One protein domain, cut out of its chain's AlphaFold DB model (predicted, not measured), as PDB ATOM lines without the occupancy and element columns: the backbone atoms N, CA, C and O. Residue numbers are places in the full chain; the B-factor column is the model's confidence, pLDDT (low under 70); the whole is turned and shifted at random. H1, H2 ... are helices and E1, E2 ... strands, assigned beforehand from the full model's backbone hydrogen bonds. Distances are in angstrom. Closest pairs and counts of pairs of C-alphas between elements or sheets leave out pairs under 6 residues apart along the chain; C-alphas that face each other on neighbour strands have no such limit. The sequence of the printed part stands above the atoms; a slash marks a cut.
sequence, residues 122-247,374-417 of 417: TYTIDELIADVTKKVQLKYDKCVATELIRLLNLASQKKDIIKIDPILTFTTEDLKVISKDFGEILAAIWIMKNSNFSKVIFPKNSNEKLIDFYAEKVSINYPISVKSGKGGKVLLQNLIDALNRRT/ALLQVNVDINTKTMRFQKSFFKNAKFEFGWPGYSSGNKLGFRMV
ATOM      1  N   THR A 122      17.203  41.814   0.886       94.38
ATOM      2  CA  THR A 122      15.949  41.344   0.305       94.38
ATOM      3  C   THR A 122      16.009  41.539  -1.197       94.38
ATOM      4  O   THR A 122      16.383  42.621  -1.643       94.38
ATOM      5  N   TYR A 123      15.627  40.516  -1.954       97.56
ATOM      6  CA  TYR A 123      15.651  40.554  -3.411       97.56
ATOM      7  C   TYR A 123      14.327  40.091  -4.010       97.56
ATOM      8  O   TYR A 123      13.766  39.079  -3.587       97.56
ATOM      9  N   THR A 124      13.870  40.786  -5.044       97.44
ATOM     10  CA  THR A 124      13.000  40.228  -6.087       97.44
ATOM     11  C   THR A 124      13.806  39.327  -7.039       97.44
ATOM     12  O   THR A 124      15.033  39.243  -6.948       97.44
ATOM     13  N   ILE A 125      13.133  38.641  -7.974       96.81
ATOM     14  CA  ILE A 125      13.807  37.807  -8.988       96.81
ATOM     15  C   ILE A 125      14.826  38.630  -9.789       96.81
ATOM     16  O   ILE A 125      15.983  38.223  -9.893       96.81
ATOM     17  N   ASP A 126      14.409  39.774 -10.330       97.50
ATOM     18  CA  ASP A 126      15.237  40.558 -11.251       97.50
ATOM     19  C   ASP A 126      16.433  41.193 -10.530       97.50
ATOM     20  O   ASP A 126      17.556  41.153 -11.035       97.50
ATOM     21  N   GLU A 127      16.229  41.686  -9.304       98.12
ATOM     22  CA  GLU A 127      17.309  42.219  -8.464       98.12
ATOM     23  C   GLU A 127      18.338  41.137  -8.109       98.12
ATOM     24  O   GLU A 127      19.543  41.392  -8.169       98.12
ATOM     25  N   LEU A 128      17.885  39.920  -7.772       98.12
ATOM     26  CA  LEU A 128      18.782  38.810  -7.445       98.12
ATOM     27  C   LEU A 128      19.608  38.385  -8.663       98.12
ATOM     28  O   LEU A 128      20.822  38.214  -8.552       98.12
ATOM     29  N   ILE A 129      18.971  38.234  -9.830       98.25
ATOM     30  CA  ILE A 129      19.665  37.874 -11.073       98.25
ATOM     31  C   ILE A 129      20.693  38.947 -11.437       98.25
ATOM     32  O   ILE A 129      21.824  38.597 -11.784       98.25
ATOM     33  N   ALA A 130      20.341  40.231 -11.329       98.12
ATOM     34  CA  ALA A 130      21.237  41.334 -11.660       98.12
ATOM     35  C   ALA A 130      22.462  41.392 -10.729       98.12
ATOM     36  O   ALA A 130      23.596  41.479 -11.213       98.12
ATOM     37  N   ASP A 131      22.265  41.296  -9.407       98.06
ATOM     38  CA  ASP A 131      23.373  41.337  -8.443       98.06
ATOM     39  C   ASP A 131      24.286  40.118  -8.620       98.06
ATOM     40  O   ASP A 131      25.492  40.272  -8.824       98.06
ATOM     41  N   VAL A 132      23.726  38.902  -8.672       97.88
ATOM     42  CA  VAL A 132      24.526  37.676  -8.838       97.88
ATOM     43  C   VAL A 132      25.278  37.683 -10.169       97.88
ATOM     44  O   VAL A 132      26.461  37.344 -10.179       97.88
ATOM     45  N   THR A 133      24.656  38.137 -11.265       98.12
ATOM     46  CA  THR A 133      25.324  38.322 -12.569       98.12
ATOM     47  C   THR A 133      26.586  39.169 -12.439       98.12
ATOM     48  O   THR A 133      27.663  38.747 -12.867       98.12
ATOM     49  N   LYS A 134      26.485  40.330 -11.784       97.38
ATOM     50  CA  LYS A 134      27.635  41.214 -11.567       97.38
ATOM     51  C   LYS A 134      28.723  40.525 -10.739       97.38
ATOM     52  O   LYS A 134      29.903  40.642 -11.059       97.38
ATOM     53  N   LYS A 135      28.350  39.790  -9.686       96.00
ATOM     54  CA  LYS A 135      29.310  39.090  -8.813       96.00
ATOM     55  C   LYS A 135      30.048  37.970  -9.539       96.00
ATOM     56  O   LYS A 135      31.265  37.873  -9.394       96.00
ATOM     57  N   VAL A 136      29.354  37.158 -10.338       94.19
ATOM     58  CA  VAL A 136      30.000  36.056 -11.069       94.19
ATOM     59  C   VAL A 136      30.882  36.560 -12.211       94.19
ATOM     60  O   VAL A 136      31.942  35.987 -12.426       94.19
ATOM     61  N   GLN A 137      30.511  37.656 -12.887       92.62
ATOM     62  CA  GLN A 137      31.347  38.284 -13.924       92.62
ATOM     63  C   GLN A 137      32.633  38.897 -13.369       92.62
ATOM     64  O   GLN A 137      33.651  38.891 -14.049       92.62
ATOM     65  N   LEU A 138      32.589  39.440 -12.148       90.56
ATOM     66  CA  LEU A 138      33.780  39.972 -11.482       90.56
ATOM     67  C   LEU A 138      34.701  38.862 -10.965       90.56
ATOM     68  O   LEU A 138      35.909  39.059 -10.888       90.56
ATOM     69  N   LYS A 139      34.130  37.722 -10.560       86.25
ATOM     70  CA  LYS A 139      34.858  36.646  -9.881       86.25
ATOM     71  C   LYS A 139      35.435  35.596 -10.831       86.25
ATOM     72  O   LYS A 139      36.479  35.027 -10.526       86.25
ATOM     73  N   TYR A 140      34.764  35.322 -11.946       83.88
ATOM     74  CA  TYR A 140      35.123  34.247 -12.870       83.88
ATOM     75  C   TYR A 140      35.337  34.772 -14.288       83.88
ATOM     76  O   TYR A 140      34.837  35.832 -14.659       83.88
ATOM     77  N   ASP A 141      36.060  34.004 -15.103       78.06
ATOM     78  CA  ASP A 141      36.224  34.324 -16.516       78.06
ATOM     79  C   ASP A 141      34.881  34.313 -17.270       78.06
ATOM     80  O   ASP A 141      33.881  33.725 -16.840       78.06
ATOM     81  N   LYS A 142      34.870  34.961 -18.440       78.50
ATOM     82  CA  LYS A 142      33.666  35.158 -19.254       78.50
ATOM     83  C   LYS A 142      32.939  33.849 -19.574       78.50
ATOM     84  O   LYS A 142      31.710  33.855 -19.618       78.50
ATOM     85  N   CYS A 143      33.652  32.747 -19.804       76.56
ATOM     86  CA  CYS A 143      33.036  31.475 -20.178       76.56
ATOM     87  C   CYS A 143      32.273  30.877 -18.993       76.56
ATOM     88  O   CYS A 143      31.084  30.573 -19.115       76.56
ATOM     89  N   VAL A 144      32.924  30.794 -17.830       83.94
ATOM     90  CA  VAL A 144      32.305  30.298 -16.591       83.94
ATOM     91  C   VAL A 144      31.134  31.184 -16.174       83.94
ATOM     92  O   VAL A 144      30.037  30.680 -15.917       83.94
ATOM     93  N   ALA A 145      31.331  32.504 -16.167       87.12
ATOM     94  CA  ALA A 145      30.287  33.458 -15.813       87.12
ATOM     95  C   ALA A 145      29.066  33.329 -16.737       87.12
ATOM     96  O   ALA A 145      27.937  33.311 -16.255       87.12
ATOM     97  N   THR A 146      29.273  33.167 -18.051       88.69
ATOM     98  CA  THR A 146      28.176  33.013 -19.023       88.69
ATOM     99  C   THR A 146      27.318  31.781 -18.729       88.69
ATOM    100  O   THR A 146      26.089  31.873 -18.755       88.69
ATOM    101  N   GLU A 147      27.925  30.636 -18.407       92.81
ATOM    102  CA  GLU A 147      27.160  29.429 -18.068       92.81
ATOM    103  C   GLU A 147      26.414  29.559 -16.729       92.81
ATOM    104  O   GLU A 147      25.254  29.148 -16.647       92.81
ATOM    105  N   LEU A 148      27.016  30.178 -15.706       96.69
ATOM    106  CA  LEU A 148      26.345  30.437 -14.422       96.69
ATOM    107  C   LEU A 148      25.171  31.419 -14.571       96.69
ATOM    108  O   LEU A 148      24.090  31.169 -14.042       96.69
ATOM    109  N   ILE A 149      25.341  32.497 -15.342       97.75
ATOM    110  CA  ILE A 149      24.269  33.463 -15.644       97.75
ATOM    111  C   ILE A 149      23.138  32.784 -16.410       97.75
ATOM    112  O   ILE A 149      21.960  33.008 -16.127       97.75
ATOM    113  N   ARG A 150      23.472  31.899 -17.356       96.94
ATOM    114  CA  ARG A 150      22.460  31.107 -18.055       96.94
ATOM    115  C   ARG A 150      21.633  30.279 -17.074       96.94
ATOM    116  O   ARG A 150      20.417  30.237 -17.226       96.94
ATOM    117  N   LEU A 151      22.247  29.662 -16.063       98.00
ATOM    118  CA  LEU A 151      21.508  28.917 -15.039       98.00
ATOM    119  C   LEU A 151      20.533  29.807 -14.254       98.00
ATOM    120  O   LEU A 151      19.398  29.382 -14.043       98.00
ATOM    121  N   LEU A 152      20.918  31.041 -13.898       98.06
ATOM    122  CA  LEU A 152      20.020  32.010 -13.244       98.06
ATOM    123  C   LEU A 152      18.767  32.277 -14.095       98.06
ATOM    124  O   LEU A 152      17.641  32.174 -13.609       98.06
ATOM    125  N   ASN A 153      18.967  32.549 -15.386       97.06
ATOM    126  CA  ASN A 153      17.882  32.824 -16.331       97.06
ATOM    127  C   ASN A 153      17.016  31.589 -16.611       97.06
ATOM    128  O   ASN A 153      15.811  31.694 -16.818       97.06
ATOM    129  N   LEU A 154      17.610  30.397 -16.619       97.00
ATOM    130  CA  LEU A 154      16.860  29.154 -16.760       97.00
ATOM    131  C   LEU A 154      16.002  28.886 -15.514       97.00
ATOM    132  O   LEU A 154      14.857  28.463 -15.654       97.00
ATOM    133  N   ALA A 155      16.505  29.174 -14.310       97.06
ATOM    134  CA  ALA A 155      15.775  28.956 -13.060       97.06
ATOM    135  C   ALA A 155      14.527  29.846 -12.928       97.06
ATOM    136  O   ALA A 155      13.584  29.472 -12.233       97.06
ATOM    137  N   SER A 156      14.471  30.984 -13.629       95.06
ATOM    138  CA  SER A 156      13.297  31.867 -13.652       95.06
ATOM    139  C   SER A 156      12.181  31.396 -14.602       95.06
ATOM    140  O   SER A 156      11.170  32.084 -14.779       95.06
ATOM    141  N   GLN A 157      12.315  30.202 -15.190       93.62
ATOM    142  CA  GLN A 157      11.257  29.557 -15.962       93.62
ATOM    143  C   GLN A 157      10.220  28.877 -15.058       93.62
ATOM    144  O   GLN A 157      10.523  28.313 -14.005       93.62
ATOM    145  N   LYS A 158       8.960  28.870 -15.504       90.06
ATOM    146  CA  LYS A 158       7.848  28.220 -14.794       90.06
ATOM    147  C   LYS A 158       7.783  26.713 -15.103       90.06
ATOM    148  O   LYS A 158       6.821  26.249 -15.712       90.06
ATOM    149  N   LYS A 159       8.862  25.979 -14.801       93.50
ATOM    150  CA  LYS A 159       9.014  24.534 -15.055       93.50
ATOM    151  C   LYS A 159       9.829  23.861 -13.949       93.50
ATOM    152  O   LYS A 159      10.800  24.432 -13.466       93.50
ATOM    153  N   ASP A 160       9.485  22.617 -13.631       93.50
ATOM    154  CA  ASP A 160      10.214  21.804 -12.644       93.50
ATOM    155  C   ASP A 160      11.453  21.140 -13.260       93.50
ATOM    156  O   ASP A 160      12.479  20.983 -12.607       93.50
ATOM    157  N   ILE A 161      11.371  20.760 -14.539       95.94
ATOM    158  CA  ILE A 161      12.481  20.190 -15.309       95.94
ATOM    159  C   ILE A 161      12.784  21.135 -16.465       95.94
ATOM    160  O   ILE A 161      11.957  21.332 -17.359       95.94
ATOM    161  N   ILE A 162      13.984  21.698 -16.461       96.44
ATOM    162  CA  ILE A 162      14.438  22.670 -17.450       96.44
ATOM    163  C   ILE A 162      15.562  22.035 -18.266       96.44
ATOM    164  O   ILE A 162      16.558  21.566 -17.713       96.44
ATOM    165  N   LYS A 163      15.389  21.990 -19.591       95.88
ATOM    166  CA  LYS A 163      16.439  21.555 -20.520       95.88
ATOM    167  C   LYS A 163      17.488  22.657 -20.646       95.88
ATOM    168  O   LYS A 163      17.140  23.832 -20.710       95.88
ATOM    169  N   ILE A 164      18.753  22.260 -20.697       94.12
ATOM    170  CA  ILE A 164      19.894  23.156 -20.848       94.12
ATOM    171  C   ILE A 164      20.462  22.968 -22.250       94.12
ATOM    172  O   ILE A 164      21.000  21.907 -22.569       94.12
ATOM    173  N   ASP A 165      20.326  24.010 -23.065       86.06
ATOM    174  CA  ASP A 165      20.815  24.060 -24.437       86.06
ATOM    175  C   ASP A 165      21.475  25.430 -24.702       86.06
ATOM    176  O   ASP A 165      20.864  26.456 -24.384       86.06
ATOM    177  N   PRO A 166      22.724  25.486 -25.204       86.31
ATOM    178  CA  PRO A 166      23.653  24.362 -25.368       86.31
ATOM    179  C   PRO A 166      24.002  23.698 -24.030       86.31
ATOM    180  O   PRO A 166      23.913  24.323 -22.975       86.31
ATOM    181  N   ILE A 167      24.416  22.431 -24.049       85.94
ATOM    182  CA  ILE A 167      24.790  21.697 -22.826       85.94
ATOM    183  C   ILE A 167      25.892  22.428 -22.036       85.94
ATOM    184  O   ILE A 167      26.733  23.105 -22.626       85.94
ATOM    185  N   LEU A 168      25.901  22.301 -20.706       83.38
ATOM    186  CA  LEU A 168      26.977  22.856 -19.873       83.38
ATOM    187  C   LEU A 168      28.312  22.170 -20.179       83.38
ATOM    188  O   LEU A 168      28.368  20.982 -20.530       83.38
ATOM    189  N   THR A 169      29.395  22.917 -19.997       82.81
ATOM    190  CA  THR A 169      30.760  22.415 -20.176       82.81
ATOM    191  C   THR A 169      31.444  22.016 -18.867       82.81
ATOM    192  O   THR A 169      32.506  21.396 -18.920       82.81
ATOM    193  N   PHE A 170      30.805  22.271 -17.721       82.56
ATOM    194  CA  PHE A 170      31.261  21.862 -16.387       82.56
ATOM    195  C   PHE A 170      31.445  20.343 -16.229       82.56
ATOM    196  O   PHE A 170      30.698  19.541 -16.802       82.56
ATOM    197  N   THR A 171      32.424  19.946 -15.408       79.31
ATOM    198  CA  THR A 171      32.647  18.536 -15.044       79.31
ATOM    199  C   THR A 171      31.596  18.035 -14.051       79.31
ATOM    200  O   THR A 171      30.857  18.816 -13.454       79.31
ATOM    201  N   THR A 172      31.530  16.719 -13.838       78.38
ATOM    202  CA  THR A 172      30.632  16.119 -12.836       78.38
ATOM    203  C   THR A 172      30.916  16.649 -11.428       78.38
ATOM    204  O   THR A 172      29.990  16.874 -10.651       78.38
ATOM    205  N   GLU A 173      32.185  16.865 -11.091       77.50
ATOM    206  CA  GLU A 173      32.634  17.391  -9.804       77.50
ATOM    207  C   GLU A 173      32.200  18.848  -9.628       77.50
ATOM    208  O   GLU A 173      31.629  19.193  -8.593       77.50
ATOM    209  N   ASP A 174      32.368  19.671 -10.665       83.50
ATOM    210  CA  ASP A 174      31.922  21.066 -10.651       83.50
ATOM    211  C   ASP A 174      30.395  21.146 -10.519       83.50
ATOM    212  O   ASP A 174      29.877  21.903  -9.705       83.50
ATOM    213  N   LEU A 175      29.656  20.305 -11.252       89.62
ATOM    214  CA  LEU A 175      28.192  20.247 -11.197       89.62
ATOM    215  C   LEU A 175      27.660  19.832  -9.820       89.62
ATOM    216  O   LEU A 175      26.592  20.300  -9.423       89.62
ATOM    217  N   LYS A 176      28.396  19.006  -9.062       85.81
ATOM    218  CA  LYS A 176      28.059  18.705  -7.658       85.81
ATOM    219  C   LYS A 176      28.167  19.957  -6.787       85.81
ATOM    220  O   LYS A 176      27.280  20.187  -5.967       85.81
ATOM    221  N   VAL A 177      29.214  20.764  -6.972       86.94
ATOM    222  CA  VAL A 177      29.393  22.028  -6.235       86.94
ATOM    223  C   VAL A 177      28.347  23.056  -6.660       86.94
ATOM    224  O   VAL A 177      27.699  23.638  -5.796       86.94
ATOM    225  N   ILE A 178      28.087  23.213  -7.963       93.31
ATOM    226  CA  ILE A 178      27.030  24.100  -8.474       93.31
ATOM    227  C   ILE A 178      25.671  23.680  -7.899       93.31
ATOM    228  O   ILE A 178      24.975  24.516  -7.334       93.31
ATOM    229  N   SER A 179      25.301  22.396  -7.969       93.00
ATOM    230  CA  SER A 179      24.013  21.918  -7.437       93.00
ATOM    231  C   SER A 179      23.885  22.156  -5.933       93.00
ATOM    232  O   SER A 179      22.801  22.460  -5.449       93.00
ATOM    233  N   LYS A 180      24.979  22.000  -5.181       89.06
ATOM    234  CA  LYS A 180      24.990  22.151  -3.724       89.06
ATOM    235  C   LYS A 180      24.983  23.610  -3.271       89.06
ATOM    236  O   LYS A 180      24.191  23.946  -2.405       89.06
ATOM    237  N   ASP A 181      25.879  24.434  -3.805       91.12
ATOM    238  CA  ASP A 181      26.138  25.780  -3.285       91.12
ATOM    239  C   ASP A 181      25.420  26.850  -4.119       91.12
ATOM    240  O   ASP A 181      24.686  27.665  -3.569       91.12
ATOM    241  N   PHE A 182      25.542  26.809  -5.452       95.75
ATOM    242  CA  PHE A 182      24.801  27.730  -6.329       95.75
ATOM    243  C   PHE A 182      23.305  27.386  -6.401       95.75
ATOM    244  O   PHE A 182      22.466  28.256  -6.635       95.75
ATOM    245  N   GLY A 183      22.959  26.119  -6.150       95.62
ATOM    246  CA  GLY A 183      21.587  25.630  -6.063       95.62
ATOM    247  C   GLY A 183      20.738  26.374  -5.033       95.62
ATOM    248  O   GLY A 183      19.535  26.494  -5.243       95.62
ATOM    249  N   GLU A 184      21.344  26.942  -3.981       95.56
ATOM    250  CA  GLU A 184      20.652  27.793  -3.002       95.56
ATOM    251  C   GLU A 184      20.039  29.037  -3.679       95.56
ATOM    252  O   GLU A 184      18.860  29.346  -3.490       95.56
ATOM    253  N   ILE A 185      20.803  29.699  -4.556       97.62
ATOM    254  CA  ILE A 185      20.364  30.875  -5.327       97.62
ATOM    255  C   ILE A 185      19.344  30.476  -6.396       97.62
ATOM    256  O   ILE A 185      18.311  31.128  -6.562       97.62
ATOM    257  N   LEU A 186      19.604  29.377  -7.106       98.12
ATOM    258  CA  LEU A 186      18.715  28.894  -8.163       98.12
ATOM    259  C   LEU A 186      17.350  28.462  -7.605       98.12
ATOM    260  O   LEU A 186      16.321  28.776  -8.200       98.12
ATOM    261  N   ALA A 187      17.324  27.807  -6.440       97.31
ATOM    262  CA  ALA A 187      16.093  27.465  -5.730       97.31
ATOM    263  C   ALA A 187      15.292  28.710  -5.341       97.31
ATOM    264  O   ALA A 187      14.068  28.701  -5.472       97.31
ATOM    265  N   ALA A 188      15.964  29.772  -4.887       97.69
ATOM    266  CA  ALA A 188      15.324  31.030  -4.514       97.69
ATOM    267  C   ALA A 188      14.622  31.691  -5.712       97.69
ATOM    268  O   ALA A 188      13.449  32.060  -5.621       97.69
ATOM    269  N   ILE A 189      15.294  31.756  -6.864       98.00
ATOM    270  CA  ILE A 189      14.704  32.259  -8.115       98.00
ATOM    271  C   ILE A 189      13.512  31.394  -8.534       98.00
ATOM    272  O   ILE A 189      12.410  31.899  -8.778       98.00
ATOM    273  N   TRP A 190      13.721  30.079  -8.586       97.81
ATOM    274  CA  TRP A 190      12.709  29.139  -9.044       97.81
ATOM    275  C   TRP A 190      11.459  29.161  -8.162       97.81
ATOM    276  O   TRP A 190      10.338  29.151  -8.680       97.81
ATOM    277  N   ILE A 191      11.618  29.230  -6.835       96.06
ATOM    278  CA  ILE A 191      10.481  29.194  -5.916       96.06
ATOM    279  C   ILE A 191       9.660  30.477  -5.963       96.06
ATOM    280  O   ILE A 191       8.429  30.390  -5.938       96.06
ATOM    281  N   MET A 192      10.307  31.642  -6.104       96.25
ATOM    282  CA  MET A 192       9.606  32.907  -6.348       96.25
ATOM    283  C   MET A 192       8.727  32.794  -7.592       96.25
ATOM    284  O   MET A 192       7.527  33.068  -7.528       96.25
ATOM    285  N   LYS A 193       9.281  32.259  -8.687       95.25
ATOM    286  CA  LYS A 193       8.546  32.101  -9.944       95.25
ATOM    287  C   LYS A 193       7.410  31.073  -9.881       95.25
ATOM    288  O   LYS A 193       6.347  31.302 -10.455       95.25
ATOM    289  N   ASN A 194       7.628  29.932  -9.224       94.25
ATOM    290  CA  ASN A 194       6.725  28.774  -9.281       94.25
ATOM    291  C   ASN A 194       5.770  28.659  -8.080       94.25
ATOM    292  O   ASN A 194       4.903  27.783  -8.065       94.25
ATOM    293  N   SER A 195       5.917  29.499  -7.049       89.81
ATOM    294  CA  SER A 195       5.097  29.430  -5.825       89.81
ATOM    295  C   SER A 195       4.528  30.778  -5.357       89.81
ATOM    296  O   SER A 195       3.961  30.851  -4.263       89.81
ATOM    297  N   ASN A 196       4.597  31.813  -6.203       87.25
ATOM    298  CA  ASN A 196       4.083  33.165  -5.942       87.25
ATOM    299  C   ASN A 196       4.685  33.800  -4.674       87.25
ATOM    300  O   ASN A 196       3.964  34.427  -3.895       87.25
ATOM    301  N   PHE A 197       5.985  33.600  -4.443       94.56
ATOM    302  CA  PHE A 197       6.724  34.404  -3.469       94.56
ATOM    303  C   PHE A 197       7.219  35.673  -4.156       94.56
ATOM    304  O   PHE A 197       7.657  35.631  -5.303       94.56
ATOM    305  N   SER A 198       7.115  36.793  -3.452       93.94
ATOM    306  CA  SER A 198       7.435  38.117  -3.990       93.94
ATOM    307  C   SER A 198       8.910  38.476  -3.833       93.94
ATOM    308  O   SER A 198       9.472  39.146  -4.697       93.94
ATOM    309  N   LYS A 199       9.528  38.030  -2.734       96.50
ATOM    310  CA  LYS A 199      10.900  38.369  -2.359       96.50
ATOM    311  C   LYS A 199      11.580  37.205  -1.651       96.50
ATOM    312  O   LYS A 199      10.903  36.314  -1.133       96.50
ATOM    313  N   VAL A 200      12.905  37.240  -1.590       96.88
ATOM    314  CA  VAL A 200      13.730  36.313  -0.805       96.88
ATOM    315  C   VAL A 200      14.779  37.045   0.018       96.88
ATOM    316  O   VAL A 200      15.221  38.130  -0.352       96.88
ATOM    317  N   ILE A 201      15.189  36.427   1.126       94.94
ATOM    318  CA  ILE A 201      16.250  36.916   2.009       94.94
ATOM    319  C   ILE A 201      17.154  35.742   2.378       94.94
ATOM    320  O   ILE A 201      16.692  34.757   2.958       94.94
ATOM    321  N   PHE A 202      18.448  35.863   2.085       93.88
ATOM    322  CA  PHE A 202      19.464  34.925   2.567       93.88
ATOM    323  C   PHE A 202      19.977  35.395   3.939       93.88
ATOM    324  O   PHE A 202      20.441  36.538   4.051       93.88
ATOM    325  N   PRO A 203      19.898  34.573   4.999       88.62
ATOM    326  CA  PRO A 203      20.324  34.976   6.334       88.62
ATOM    327  C   PRO A 203      21.838  35.236   6.377       88.62
ATOM    328  O   PRO A 203      22.629  34.517   5.773       88.62
ATOM    329  N   LYS A 204      22.254  36.274   7.113       76.81
ATOM    330  CA  LYS A 204      23.677  36.628   7.299       76.81
ATOM    331  C   LYS A 204      24.418  35.641   8.206       76.81
ATOM    332  O   LYS A 204      25.626  35.478   8.102       76.81
ATOM    333  N   ASN A 205      23.691  35.021   9.136       61.31
ATOM    334  CA  ASN A 205      24.266  34.200  10.190       61.31
ATOM    335  C   ASN A 205      24.174  32.712   9.831       61.31
ATOM    336  O   ASN A 205      23.079  32.177   9.679       61.31
ATOM    337  N   SER A 206      25.311  32.007   9.863       50.09
ATOM    338  CA  SER A 206      25.382  30.534   9.763       50.09
ATOM    339  C   SER A 206      24.634  29.791  10.895       50.09
ATOM    340  O   SER A 206      24.545  28.561  10.881       50.09
ATOM    341  N   ASN A 207      24.110  30.509  11.895       48.94
ATOM    342  CA  ASN A 207      23.399  29.948  13.048       48.94
ATOM    343  C   ASN A 207      21.955  29.507  12.729       48.94
ATOM    344  O   ASN A 207      21.279  28.903  13.568       48.94
ATOM    345  N   GLU A 208      21.459  29.754  11.518       66.00
ATOM    346  CA  GLU A 208      20.158  29.266  11.047       66.00
ATOM    347  C   GLU A 208      20.249  27.862  10.446       66.00
ATOM    348  O   GLU A 208      19.850  27.595   9.318       66.00
ATOM    349  N   LYS A 209      20.791  26.929  11.237       72.69
ATOM    350  CA  LYS A 209      20.954  25.525  10.849       72.69
ATOM    351  C   LYS A 209      19.594  24.929  10.456       72.69
ATOM    352  O   LYS A 209      18.773  24.722  11.339       72.69
ATOM    353  N   LEU A 210      19.409  24.644   9.158       79.06
ATOM    354  CA  LEU A 210      18.227  24.115   8.430       79.06
ATOM    355  C   LEU A 210      17.655  25.068   7.385       79.06
ATOM    356  O   LEU A 210      16.963  24.586   6.496       79.06
ATOM    357  N   ILE A 211      17.884  26.371   7.499       87.06
ATOM    358  CA  ILE A 211      17.244  27.367   6.641       87.06
ATOM    359  C   ILE A 211      18.322  27.983   5.762       87.06
ATOM    360  O   ILE A 211      19.252  28.606   6.267       87.06
ATOM    361  N   ASP A 212      18.184  27.802   4.455       91.00
ATOM    362  CA  ASP A 212      19.117  28.354   3.473       91.00
ATOM    363  C   ASP A 212      18.658  29.753   3.028       91.00
ATOM    364  O   ASP A 212      19.480  30.641   2.813       91.00
ATOM    365  N   PHE A 213      17.340  29.995   2.960       93.56
ATOM    366  CA  PHE A 213      16.765  31.329   2.756       93.56
ATOM    367  C   PHE A 213      15.307  31.419   3.227       93.56
ATOM    368  O   PHE A 213      14.640  30.413   3.470       93.56
ATOM    369  N   TYR A 214      14.790  32.642   3.322       93.62
ATOM    370  CA  TYR A 214      13.372  32.928   3.531       93.62
ATOM    371  C   TYR A 214      12.739  33.435   2.243       93.62
ATOM    372  O   TYR A 214      13.349  34.238   1.542       93.62
ATOM    373  N   ALA A 215      11.515  33.002   1.950       94.06
ATOM    374  CA  ALA A 215      10.706  33.511   0.848       94.06
ATOM    375  C   ALA A 215       9.462  34.232   1.387       94.06
ATOM    376  O   ALA A 215       8.717  33.674   2.192       94.06
ATOM    377  N   GLU A 216       9.228  35.466   0.948       92.81
ATOM    378  CA  GLU A 216       8.145  36.319   1.439       92.81
ATOM    379  C   GLU A 216       6.887  36.183   0.575       92.81
ATOM    380  O   GLU A 216       6.910  36.388  -0.647       92.81
ATOM    381  N   LYS A 217       5.755  35.886   1.214       88.31
ATOM    382  CA  LYS A 217       4.427  35.911   0.592       88.31
ATOM    383  C   LYS A 217       3.426  36.535   1.552       88.31
ATOM    384  O   LYS A 217       3.258  36.041   2.660       88.31
ATOM    385  N   VAL A 218       2.757  37.602   1.108       86.31
ATOM    386  CA  VAL A 218       1.775  38.357   1.915       86.31
ATOM    387  C   VAL A 218       2.378  38.770   3.271       86.31
ATOM    388  O   VAL A 218       1.805  38.514   4.324       86.31
ATOM    389  N   SER A 219       3.598  39.327   3.244       81.50
ATOM    390  CA  SER A 219       4.357  39.760   4.432       81.50
ATOM    391  C   SER A 219       4.666  38.661   5.461       81.50
ATOM    392  O   SER A 219       5.031  38.948   6.601       81.50
ATOM    393  N   ILE A 220       4.551  37.390   5.067       84.00
ATOM    394  CA  ILE A 220       4.959  36.231   5.864       84.00
ATOM    395  C   ILE A 220       6.224  35.639   5.246       84.00
ATOM    396  O   ILE A 220       6.250  35.309   4.059       84.00
ATOM    397  N   ASN A 221       7.254  35.457   6.073       87.19
ATOM    398  CA  ASN A 221       8.499  34.796   5.692       87.19
ATOM    399  C   ASN A 221       8.384  33.281   5.875       87.19
ATOM    400  O   ASN A 221       8.249  32.775   6.991       87.19
ATOM    401  N   TYR A 222       8.473  32.552   4.769       88.31
ATOM    402  CA  TYR A 222       8.479  31.097   4.743       88.31
ATOM    403  C   TYR A 222       9.923  30.603   4.692       88.31
ATOM    404  O   TYR A 222      10.637  30.942   3.749       88.31
ATOM    405  N   PRO A 223      10.377  29.804   5.670       90.69
ATOM    406  CA  PRO A 223      11.737  29.299   5.654       90.69
ATOM    407  C   PRO A 223      11.873  28.141   4.670       90.69
ATOM    408  O   PRO A 223      11.069  27.197   4.674       90.69
ATOM    409  N   ILE A 224      12.911  28.229   3.848       91.81
ATOM    410  CA  ILE A 224      13.226  27.282   2.791       91.81
ATOM    411  C   ILE A 224      14.556  26.595   3.102       91.81
ATOM    412  O   ILE A 224      15.544  27.258   3.421       91.81
ATOM    413  N   SER A 225      14.586  25.269   2.979       91.00
ATOM    414  CA  SER A 225      15.835  24.505   2.905       91.00
ATOM    415  C   SER A 225      16.057  23.992   1.496       91.00
ATOM    416  O   SER A 225      15.133  23.492   0.857       91.00
ATOM    417  N   VAL A 226      17.292  24.056   1.032       91.62
ATOM    418  CA  VAL A 226      17.734  23.559  -0.257       91.62
ATOM    419  C   VAL A 226      18.571  22.305  -0.058       91.62
ATOM    420  O   VAL A 226      19.401  22.202   0.848       91.62
ATOM    421  N   LYS A 227      18.342  21.303  -0.904       89.44
ATOM    422  CA  LYS A 227      19.130  20.067  -0.932       89.44
ATOM    423  C   LYS A 227      19.521  19.735  -2.363       89.44
ATOM    424  O   LYS A 227      18.761  19.996  -3.285       89.44
ATOM    425  N   SER A 228      20.674  19.100  -2.531       85.56
ATOM    426  CA  SER A 228      21.081  18.478  -3.791       85.56
ATOM    427  C   SER A 228      21.323  16.980  -3.603       85.56
ATOM    428  O   SER A 228      21.705  16.513  -2.519       85.56
ATOM    429  N   GLY A 229      21.055  16.204  -4.651       77.00
ATOM    430  CA  GLY A 229      21.107  14.748  -4.655       77.00
ATOM    431  C   GLY A 229      20.173  14.108  -3.624       77.00
ATOM    432  O   GLY A 229      19.079  14.587  -3.341       77.00
ATOM    433  N   LYS A 230      20.629  13.017  -2.995       60.09
ATOM    434  CA  LYS A 230      19.858  12.275  -1.973       60.09
ATOM    435  C   LYS A 230      19.641  13.045  -0.654       60.09
ATOM    436  O   LYS A 230      19.049  12.484   0.267       60.09
ATOM    437  N   GLY A 231      20.136  14.282  -0.553       58.34
ATOM    438  CA  GLY A 231      20.085  15.110   0.647       58.34
ATOM    439  C   GLY A 231      21.059  14.652   1.739       58.34
ATOM    440  O   GLY A 231      21.150  13.474   2.089       58.34
ATOM    441  N   GLY A 232      21.807  15.602   2.304       59.53
ATOM    442  CA  GLY A 232      22.625  15.360   3.494       59.53
ATOM    443  C   GLY A 232      21.759  15.180   4.743       59.53
ATOM    444  O   GLY A 232      20.741  15.857   4.895       59.53
ATOM    445  N   LYS A 233      22.183  14.290   5.645       72.31
ATOM    446  CA  LYS A 233      21.539  14.096   6.954       72.31
ATOM    447  C   LYS A 233      21.656  15.377   7.777       72.31
ATOM    448  O   LYS A 233      22.731  15.970   7.851       72.31
ATOM    449  N   VAL A 234      20.553  15.800   8.378       76.81
ATOM    450  CA  VAL A 234      20.480  16.981   9.240       76.81
ATOM    451  C   VAL A 234      20.632  16.542  10.692       76.81
ATOM    452  O   VAL A 234      20.022  15.561  11.098       76.81
ATOM    453  N   LEU A 235      21.413  17.278  11.483       79.50
ATOM    454  CA  LEU A 235      21.534  17.050  12.923       79.50
ATOM    455  C   LEU A 235      20.186  17.184  13.640       79.50
ATOM    456  O   LEU A 235      19.441  18.131  13.391       79.50
ATOM    457  N   LEU A 236      19.919  16.285  14.590       79.81
ATOM    458  CA  LEU A 236      18.695  16.324  15.397       79.81
ATOM    459  C   LEU A 236      18.557  17.620  16.217       79.81
ATOM    460  O   LEU A 236      17.450  18.142  16.327       79.81
ATOM    461  N   GLN A 237      19.665  18.199  16.703       77.50
ATOM    462  CA  GLN A 237      19.679  19.506  17.385       77.50
ATOM    463  C   GLN A 237      18.964  20.597  16.581       77.50
ATOM    464  O   GLN A 237      18.267  21.432  17.152       77.50
ATOM    465  N   ASN A 238      19.092  20.579  15.252       78.19
ATOM    466  CA  ASN A 238      18.527  21.631  14.418       78.19
ATOM    467  C   ASN A 238      16.988  21.648  14.480       78.19
ATOM    468  O   ASN A 238      16.392  22.710  14.318       78.19
ATOM    469  N   LEU A 239      16.338  20.504  14.744       77.75
ATOM    470  CA  LEU A 239      14.888  20.458  14.974       77.75
ATOM    471  C   LEU A 239      14.510  21.215  16.245       77.75
ATOM    472  O   LEU A 239      13.594  22.032  16.217       77.75
ATOM    473  N   ILE A 240      15.240  20.984  17.337       75.12
ATOM    474  CA  ILE A 240      15.008  21.668  18.613       75.12
ATOM    475  C   ILE A 240      15.213  23.169  18.455       75.12
ATOM    476  O   ILE A 240      14.352  23.953  18.847       75.12
ATOM    477  N   ASP A 241      16.312  23.574  17.817       76.94
ATOM    478  CA  ASP A 241      16.618  24.986  17.598       76.94
ATOM    479  C   ASP A 241      15.542  25.668  16.742       76.94
ATOM    480  O   ASP A 241      15.188  26.820  16.994       76.94
ATOM    481  N   ALA A 242      15.017  24.972  15.727       76.00
ATOM    482  CA  ALA A 242      13.955  25.484  14.868       76.00
ATOM    483  C   ALA A 242      12.606  25.592  15.598       76.00
ATOM    484  O   ALA A 242      11.862  26.547  15.369       76.00
ATOM    485  N   LEU A 243      12.285  24.641  16.479       74.75
ATOM    486  CA  LEU A 243      11.043  24.649  17.254       74.75
ATOM    487  C   LEU A 243      11.078  25.669  18.397       74.75
ATOM    488  O   LEU A 243      10.118  26.422  18.563       74.75
ATOM    489  N   ASN A 244      12.192  25.771  19.125       72.38
ATOM    490  CA  ASN A 244      12.360  26.739  20.212       72.38
ATOM    491  C   ASN A 244      12.227  28.186  19.723       72.38
ATOM    492  O   ASN A 244      11.645  29.014  20.418       72.38
ATOM    493  N   ARG A 245      12.690  28.484  18.500       69.81
ATOM    494  CA  ARG A 245      12.519  29.804  17.864       69.81
ATOM    495  C   ARG A 245      11.067  30.150  17.527       69.81
ATOM    496  O   ARG A 245      10.756  31.312  17.295       69.81
ATOM    497  N   ARG A 246      10.182  29.155  17.444       64.69
ATOM    498  CA  ARG A 246       8.806  29.300  16.947       64.69
ATOM    499  C   ARG A 246       7.743  29.344  18.025       64.69
ATOM    500  O   ARG A 246       6.564  29.350  17.677       64.69
ATOM    501  N   THR A 247       8.109  29.369  19.300       50.84
ATOM    502  CA  THR A 247       7.170  29.292  20.424       50.84
ATOM    503  C   THR A 247       6.225  30.505  20.500       50.84
ATOM    504  O   THR A 247       6.351  31.399  21.329       50.84
ATOM    505  N   ALA A 374       7.375  23.632  10.230       73.69
ATOM    506  CA  ALA A 374       6.753  24.191   9.020       73.69
ATOM    507  C   ALA A 374       7.786  24.867   8.089       73.69
ATOM    508  O   ALA A 374       7.912  26.089   8.053       73.69
ATOM    509  N   LEU A 375       8.548  24.048   7.381       85.12
ATOM    510  CA  LEU A 375       9.623  24.401   6.469       85.12
ATOM    511  C   LEU A 375       9.340  23.757   5.110       85.12
ATOM    512  O   LEU A 375       8.781  22.656   5.021       85.12
ATOM    513  N   LEU A 376       9.691  24.472   4.048       88.25
ATOM    514  CA  LEU A 376       9.589  23.982   2.682       88.25
ATOM    515  C   LEU A 376      10.981  23.554   2.214       88.25
ATOM    516  O   LEU A 376      11.930  24.323   2.304       88.25
ATOM    517  N   GLN A 377      11.109  22.322   1.735       90.00
ATOM    518  CA  GLN A 377      12.344  21.830   1.137       90.00
ATOM    519  C   GLN A 377      12.265  21.946  -0.381       90.00
ATOM    520  O   GLN A 377      11.258  21.556  -0.973       90.00
ATOM    521  N   VAL A 378      13.330  22.440  -1.002       92.75
ATOM    522  CA  VAL A 378      13.523  22.453  -2.452       92.75
ATOM    523  C   VAL A 378      14.742  21.602  -2.779       92.75
ATOM    524  O   VAL A 378      15.860  21.920  -2.385       92.75
ATOM    525  N   ASN A 379      14.534  20.509  -3.499       92.31
ATOM    526  CA  ASN A 379      15.620  19.722  -4.063       92.31
ATOM    527  C   ASN A 379      16.015  20.325  -5.414       92.31
ATOM    528  O   ASN A 379      15.134  20.567  -6.241       92.31
ATOM    529  N   VAL A 380      17.311  20.548  -5.627       94.00
ATOM    530  CA  VAL A 380      17.886  21.067  -6.872       94.00
ATOM    531  C   VAL A 380      18.993  20.141  -7.350       94.00
ATOM    532  O   VAL A 380      19.991  19.947  -6.658       94.00
ATOM    533  N   ASP A 381      18.830  19.612  -8.559       94.00
ATOM    534  CA  ASP A 381      19.819  18.759  -9.213       94.00
ATOM    535  C   ASP A 381      20.150  19.295 -10.602       94.00
ATOM    536  O   ASP A 381      19.271  19.449 -11.455       94.00
ATOM    537  N   ILE A 382      21.436  19.557 -10.839       93.88
ATOM    538  CA  ILE A 382      21.934  20.110 -12.097       93.88
ATOM    539  C   ILE A 382      22.912  19.113 -12.705       93.88
ATOM    540  O   ILE A 382      23.872  18.674 -12.074       93.88
ATOM    541  N   ASN A 383      22.677  18.768 -13.964       91.94
ATOM    542  CA  ASN A 383      23.631  18.047 -14.793       91.94
ATOM    543  C   ASN A 383      23.883  18.827 -16.086       91.94
ATOM    544  O   ASN A 383      23.325  19.898 -16.302       91.94
ATOM    545  N   THR A 384      24.710  18.287 -16.978       88.69
ATOM    546  CA  THR A 384      25.099  18.990 -18.210       88.69
ATOM    547  C   THR A 384      23.932  19.344 -19.133       88.69
ATOM    548  O   THR A 384      24.059  20.271 -19.926       88.69
ATOM    549  N   LYS A 385      22.806  18.623 -19.057       93.31
ATOM    550  CA  LYS A 385      21.677  18.742 -19.995       93.31
ATOM    551  C   LYS A 385      20.395  19.257 -19.356       93.31
ATOM    552  O   LYS A 385      19.474  19.639 -20.073       93.31
ATOM    553  N   THR A 386      20.277  19.191 -18.036       95.50
ATOM    554  CA  THR A 386      19.027  19.467 -17.328       95.50
ATOM    555  C   THR A 386      19.280  20.046 -15.947       95.50
ATOM    556  O   THR A 386      20.249  19.691 -15.278       95.50
ATOM    557  N   MET A 387      18.350  20.891 -15.521       95.94
ATOM    558  CA  MET A 387      18.207  21.378 -14.157       95.94
ATOM    559  C   MET A 387      16.822  20.967 -13.655       95.94
ATOM    560  O   MET A 387      15.823  21.200 -14.340       95.94
ATOM    561  N   ARG A 388      16.764  20.311 -12.495       96.31
ATOM    562  CA  ARG A 388      15.534  19.776 -11.904       96.31
ATOM    563  C   ARG A 388      15.295  20.386 -10.532       96.31
ATOM    564  O   ARG A 388      16.194  20.375  -9.698       96.31
ATOM    565  N   PHE A 389      14.065  20.827 -10.307       95.38
ATOM    566  CA  PHE A 389      13.552  21.297  -9.030       95.38
ATOM    567  C   PHE A 389      12.421  20.392  -8.552       95.38
ATOM    568  O   PHE A 389      11.575  19.966  -9.336       95.38
ATOM    569  N   GLN A 390      12.378  20.125  -7.252       92.25
ATOM    570  CA  GLN A 390      11.243  19.470  -6.610       92.25
ATOM    571  C   GLN A 390      11.009  20.099  -5.245       92.25
ATOM    572  O   GLN A 390      11.939  20.210  -4.451       92.25
ATOM    573  N   LYS A 391       9.768  20.488  -4.949       90.38
ATOM    574  CA  LYS A 391       9.406  21.062  -3.650       90.38
ATOM    575  C   LYS A 391       8.592  20.085  -2.805       90.38
ATOM    576  O   LYS A 391       7.668  19.456  -3.315       90.38
ATOM    577  N   SER A 392       8.890  20.034  -1.512       87.19
ATOM    578  CA  SER A 392       8.206  19.186  -0.532       87.19
ATOM    579  C   SER A 392       8.054  19.920   0.795       87.19
ATOM    580  O   SER A 392       9.012  20.489   1.313       87.19
ATOM    581  N   PHE A 393       6.859  19.902   1.384       84.75
ATOM    582  CA  PHE A 393       6.649  20.470   2.716       84.75
ATOM    583  C   PHE A 393       6.966  19.442   3.798       84.75
ATOM    584  O   PHE A 393       6.457  18.323   3.736       84.75
ATOM    585  N   PHE A 394       7.693  19.851   4.842       82.62
ATOM    586  CA  PHE A 394       8.001  18.986   5.987       82.62
ATOM    587  C   PHE A 394       6.740  18.368   6.604       82.62
ATOM    588  O   PHE A 394       6.721  17.170   6.861       82.62
ATOM    589  N   LYS A 395       5.650  19.142   6.733       83.94
ATOM    590  CA  LYS A 395       4.362  18.672   7.281       83.94
ATOM    591  C   LYS A 395       3.780  17.437   6.568       83.94
ATOM    592  O   LYS A 395       3.082  16.647   7.196       83.94
ATOM    593  N   ASN A 396       4.081  17.264   5.279       85.00
ATOM    594  CA  ASN A 396       3.556  16.179   4.443       85.00
ATOM    595  C   ASN A 396       4.576  15.053   4.226       85.00
ATOM    596  O   ASN A 396       4.267  14.072   3.556       85.00
ATOM    597  N   ALA A 397       5.794  15.204   4.741       85.50
ATOM    598  CA  ALA A 397       6.881  14.287   4.461       85.50
ATOM    599  C   ALA A 397       6.978  13.161   5.495       85.50
ATOM    600  O   ALA A 397       6.368  13.215   6.569       85.50
ATOM    601  N   LYS A 398       7.767  12.139   5.163       88.38
ATOM    602  CA  LYS A 398       8.225  11.129   6.114       88.38
ATOM    603  C   LYS A 398       9.703  11.349   6.401       88.38
ATOM    604  O   LYS A 398      10.451  11.817   5.543       88.38
ATOM    605  N   PHE A 399      10.107  11.014   7.617       89.94
ATOM    606  CA  PHE A 399      11.483  11.156   8.070       89.94
ATOM    607  C   PHE A 399      12.011   9.844   8.623       89.94
ATOM    608  O   PHE A 399      11.271   9.064   9.230       89.94
ATOM    609  N   GLU A 400      13.308   9.643   8.430       92.62
ATOM    610  CA  GLU A 400      14.054   8.531   9.001       92.62
ATOM    611  C   GLU A 400      15.327   9.032   9.683       92.62
ATOM    612  O   GLU A 400      15.953  10.007   9.245       92.62
ATOM    613  N   PHE A 401      15.732   8.332  10.739       92.44
ATOM    614  CA  PHE A 401      17.038   8.507  11.355       92.44
ATOM    615  C   PHE A 401      18.139   8.080  10.394       92.44
ATOM    616  O   PHE A 401      17.998   7.145   9.604       92.44
ATOM    617  N   GLY A 402      19.283   8.742  10.491       89.12
ATOM    618  CA  GLY A 402      20.425   8.423   9.666       89.12
ATOM    619  C   GLY A 402      21.729   8.795  10.338       89.12
ATOM    620  O   GLY A 402      21.909   9.920  10.796       89.12
ATOM    621  N   TRP A 403      22.691   7.879  10.280       86.00
ATOM    622  CA  TRP A 403      24.065   8.156  10.675       86.00
ATOM    623  C   TRP A 403      24.973   8.285   9.445       86.00
ATOM    624  O   TRP A 403      24.967   7.386   8.597       86.00
ATOM    625  N   PRO A 404      25.684   9.407   9.254       77.38
ATOM    626  CA  PRO A 404      26.522   9.653   8.075       77.38
ATOM    627  C   PRO A 404      27.787   8.779   7.995       77.38
ATOM    628  O   PRO A 404      28.440   8.779   6.954       77.38
ATOM    629  N   GLY A 405      28.076   7.982   9.028       81.69
ATOM    630  CA  GLY A 405      29.184   7.030   9.061       81.69
ATOM    631  C   GLY A 405      30.390   7.559   9.832       81.69
ATOM    632  O   GLY A 405      30.564   8.771   9.965       81.69
ATOM    633  N   TYR A 406      31.241   6.647  10.302       81.69
ATOM    634  CA  TYR A 406      32.370   6.950  11.190       81.69
ATOM    635  C   TYR A 406      33.296   8.044  10.636       81.69
ATOM    636  O   TYR A 406      33.507   9.070  11.277       81.69
ATOM    637  N   SER A 407      33.772   7.880   9.399       76.75
ATOM    638  CA  SER A 407      34.724   8.807   8.766       76.75
ATOM    639  C   SER A 407      34.147  10.192   8.475       76.75
ATOM    640  O   SER A 407      34.900  11.116   8.189       76.75
ATOM    641  N   SER A 408      32.823  10.356   8.528       70.00
ATOM    642  CA  SER A 408      32.201  11.665   8.316       70.00
ATOM    643  C   SER A 408      32.342  12.596   9.523       70.00
ATOM    644  O   SER A 408      32.079  13.787   9.382       70.00
ATOM    645  N   GLY A 409      32.675  12.058  10.707       71.81
ATOM    646  CA  GLY A 409      32.775  12.814  11.961       71.81
ATOM    647  C   GLY A 409      31.467  13.466  12.423       71.81
ATOM    648  O   GLY A 409      31.458  14.218  13.394       71.81
ATOM    649  N   ASN A 410      30.354  13.202  11.738       73.81
ATOM    650  CA  ASN A 410      29.084  13.868  11.980       73.81
ATOM    651  C   ASN A 410      28.206  13.066  12.940       73.81
ATOM    652  O   ASN A 410      28.243  11.832  12.988       73.81
ATOM    653  N   LYS A 411      27.378  13.791  13.697       87.75
ATOM    654  CA  LYS A 411      26.488  13.187  14.685       87.75
ATOM    655  C   LYS A 411      25.273  12.501  14.048       87.75
ATOM    656  O   LYS A 411      25.017  12.656  12.850       87.75
ATOM    657  N   LEU A 412      24.528  11.736  14.852       89.88
ATOM    658  CA  LEU A 412      23.253  11.167  14.426       89.88
ATOM    659  C   LEU A 412      22.324  12.285  13.933       89.88
ATOM    660  O   LEU A 412      22.190  13.346  14.548       89.88
ATOM    661  N   GLY A 413      21.693  12.034  12.795       89.88
ATOM    662  CA  GLY A 413      20.789  12.972  12.165       89.88
ATOM    663  C   GLY A 413      19.534  12.298  11.646       89.88
ATOM    664  O   GLY A 413      19.231  11.149  11.967       89.88
ATOM    665  N   PHE A 414      18.823  13.020  10.798       89.25
ATOM    666  CA  PHE A 414      17.636  12.553  10.108       89.25
ATOM    667  C   PHE A 414      17.628  13.057   8.666       89.25
ATOM    668  O   PHE A 414      18.375  13.971   8.297       89.25
ATOM    669  N   ARG A 415      16.787  12.456   7.831       85.94
ATOM    670  CA  ARG A 415      16.506  12.957   6.484       85.94
ATOM    671  C   ARG A 415      15.054  12.728   6.113       85.94
ATOM    672  O   ARG A 415      14.394  11.855   6.671       85.94
ATOM    673  N   MET A 416      14.592  13.524   5.160       84.25
ATOM    674  CA  MET A 416      13.332  13.292   4.472       84.25
ATOM    675  C   MET A 416      13.472  12.083   3.538       84.25
ATOM    676  O   MET A 416      14.528  11.932   2.915       84.25
ATOM    677  N   VAL A 417      12.434  11.251   3.449       83.25
ATOM    678  CA  VAL A 417      12.350  10.098   2.534       83.25
ATOM    679  C   VAL A 417      11.173  10.182   1.588       83.25
ATOM    680  O   VAL A 417      10.131  10.755   1.987       83.25
TER     681      VAL A 417
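What this domain is: This is residues 122 to 247 and 374 to 417 of the 417 residues of an uncharacterized protein of Sulfurimonas sp. B2 (UniProt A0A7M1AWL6). A six-stranded sheet, curled like part of a barrel, wraps round the long kinked helix H3, and the hairpin of H1 and H2 packs on H3 at the open side of the curl. A small part with H4 and the two-stranded hairpin E7 and E8 lies away from these three helices. The 170 printed residues have four named helices and eight named strands, in the order H1 H2 E1 H3 E2 E3 E4 H4 E5 E6 E7 E8. The large sheet is mixed, in the order E1 E6 E5 E4 E3 E2; the class is mixed, helices and strands. The whole is compact, with a radius of gyration of the C-alphas of 16.4 A and spans of 44 by 42 by 28 A.

Where its parts are: H1, residues 125 to 139, begins at C-alpha 125 (13.807, 37.807, -8.988) and is 21.1 A long. H2 is residues 142 to 155, 19.9 A, and E1 residues 161 to 163. H3, residues 172 to 195, measures 29.6 A, with a kink of 55 degrees near residue 184. E2 is residues 199 to 201, E3 213 to 217, and E4 220 to 227, 22.5 A. H4 is residues 237 to 244. E5 is residues 376 to 382, 19.6 A; E6 386 to 393, 23.6 A; E7 399 to 402. E8, residues 413 to 416, ends at C-alpha 416 (13.332, 13.292, 4.472).

How they stand to each other: The strongly twisted sheet curls round H3, two layers with H3 on one face; the closest C-alphas of H3 and E5 are those of Ser 179 and Ile 382, 5.4 A apart. H1, H2 and H3 form a bundle, each touching the other two. H1 and H2, a helical hairpin, stand at a shallow tilt of 16 degrees, opposite ways, closest at C-alphas 137 and 145, 5.3 A. H2 touches H3 with residues 151 to 155 alone, closest at C-alphas 155 and 190, 5.1 A. E2 E3 E4 form a meander, each strand the antiparallel neighbour of the one before; N 201 and O 214 are 2.9 A apart, N 222 and O 215 2.8 A. E5 and E4 are parallel, with N 378 and O 225 at 2.8 A. E6 is antiparallel to E5, N 379 to O 390 2.8 A, and to E1, N 162 to O 387 2.9 A. E7 and E8 are antiparallel, N 402 to O 413 2.8 A. H4 is not on the large sheet. Every O i to N i+4 pair is within hydrogen-bond range in H1, H2 and H4, and 17 of 20 in H3.

The domain as a whole: The C-alphas farthest apart are those of Pro 166 and Thr 247, 48.9 A. Residues 248 to 373 are not printed; C-alphas 247 and 374 are 12.5 A apart across the cut. The link from E2 to E3 is long. Mean pLDDT of the printed part is 87.2; residues 205 to 208, 230 to 232 and 245 to 247 are under 70.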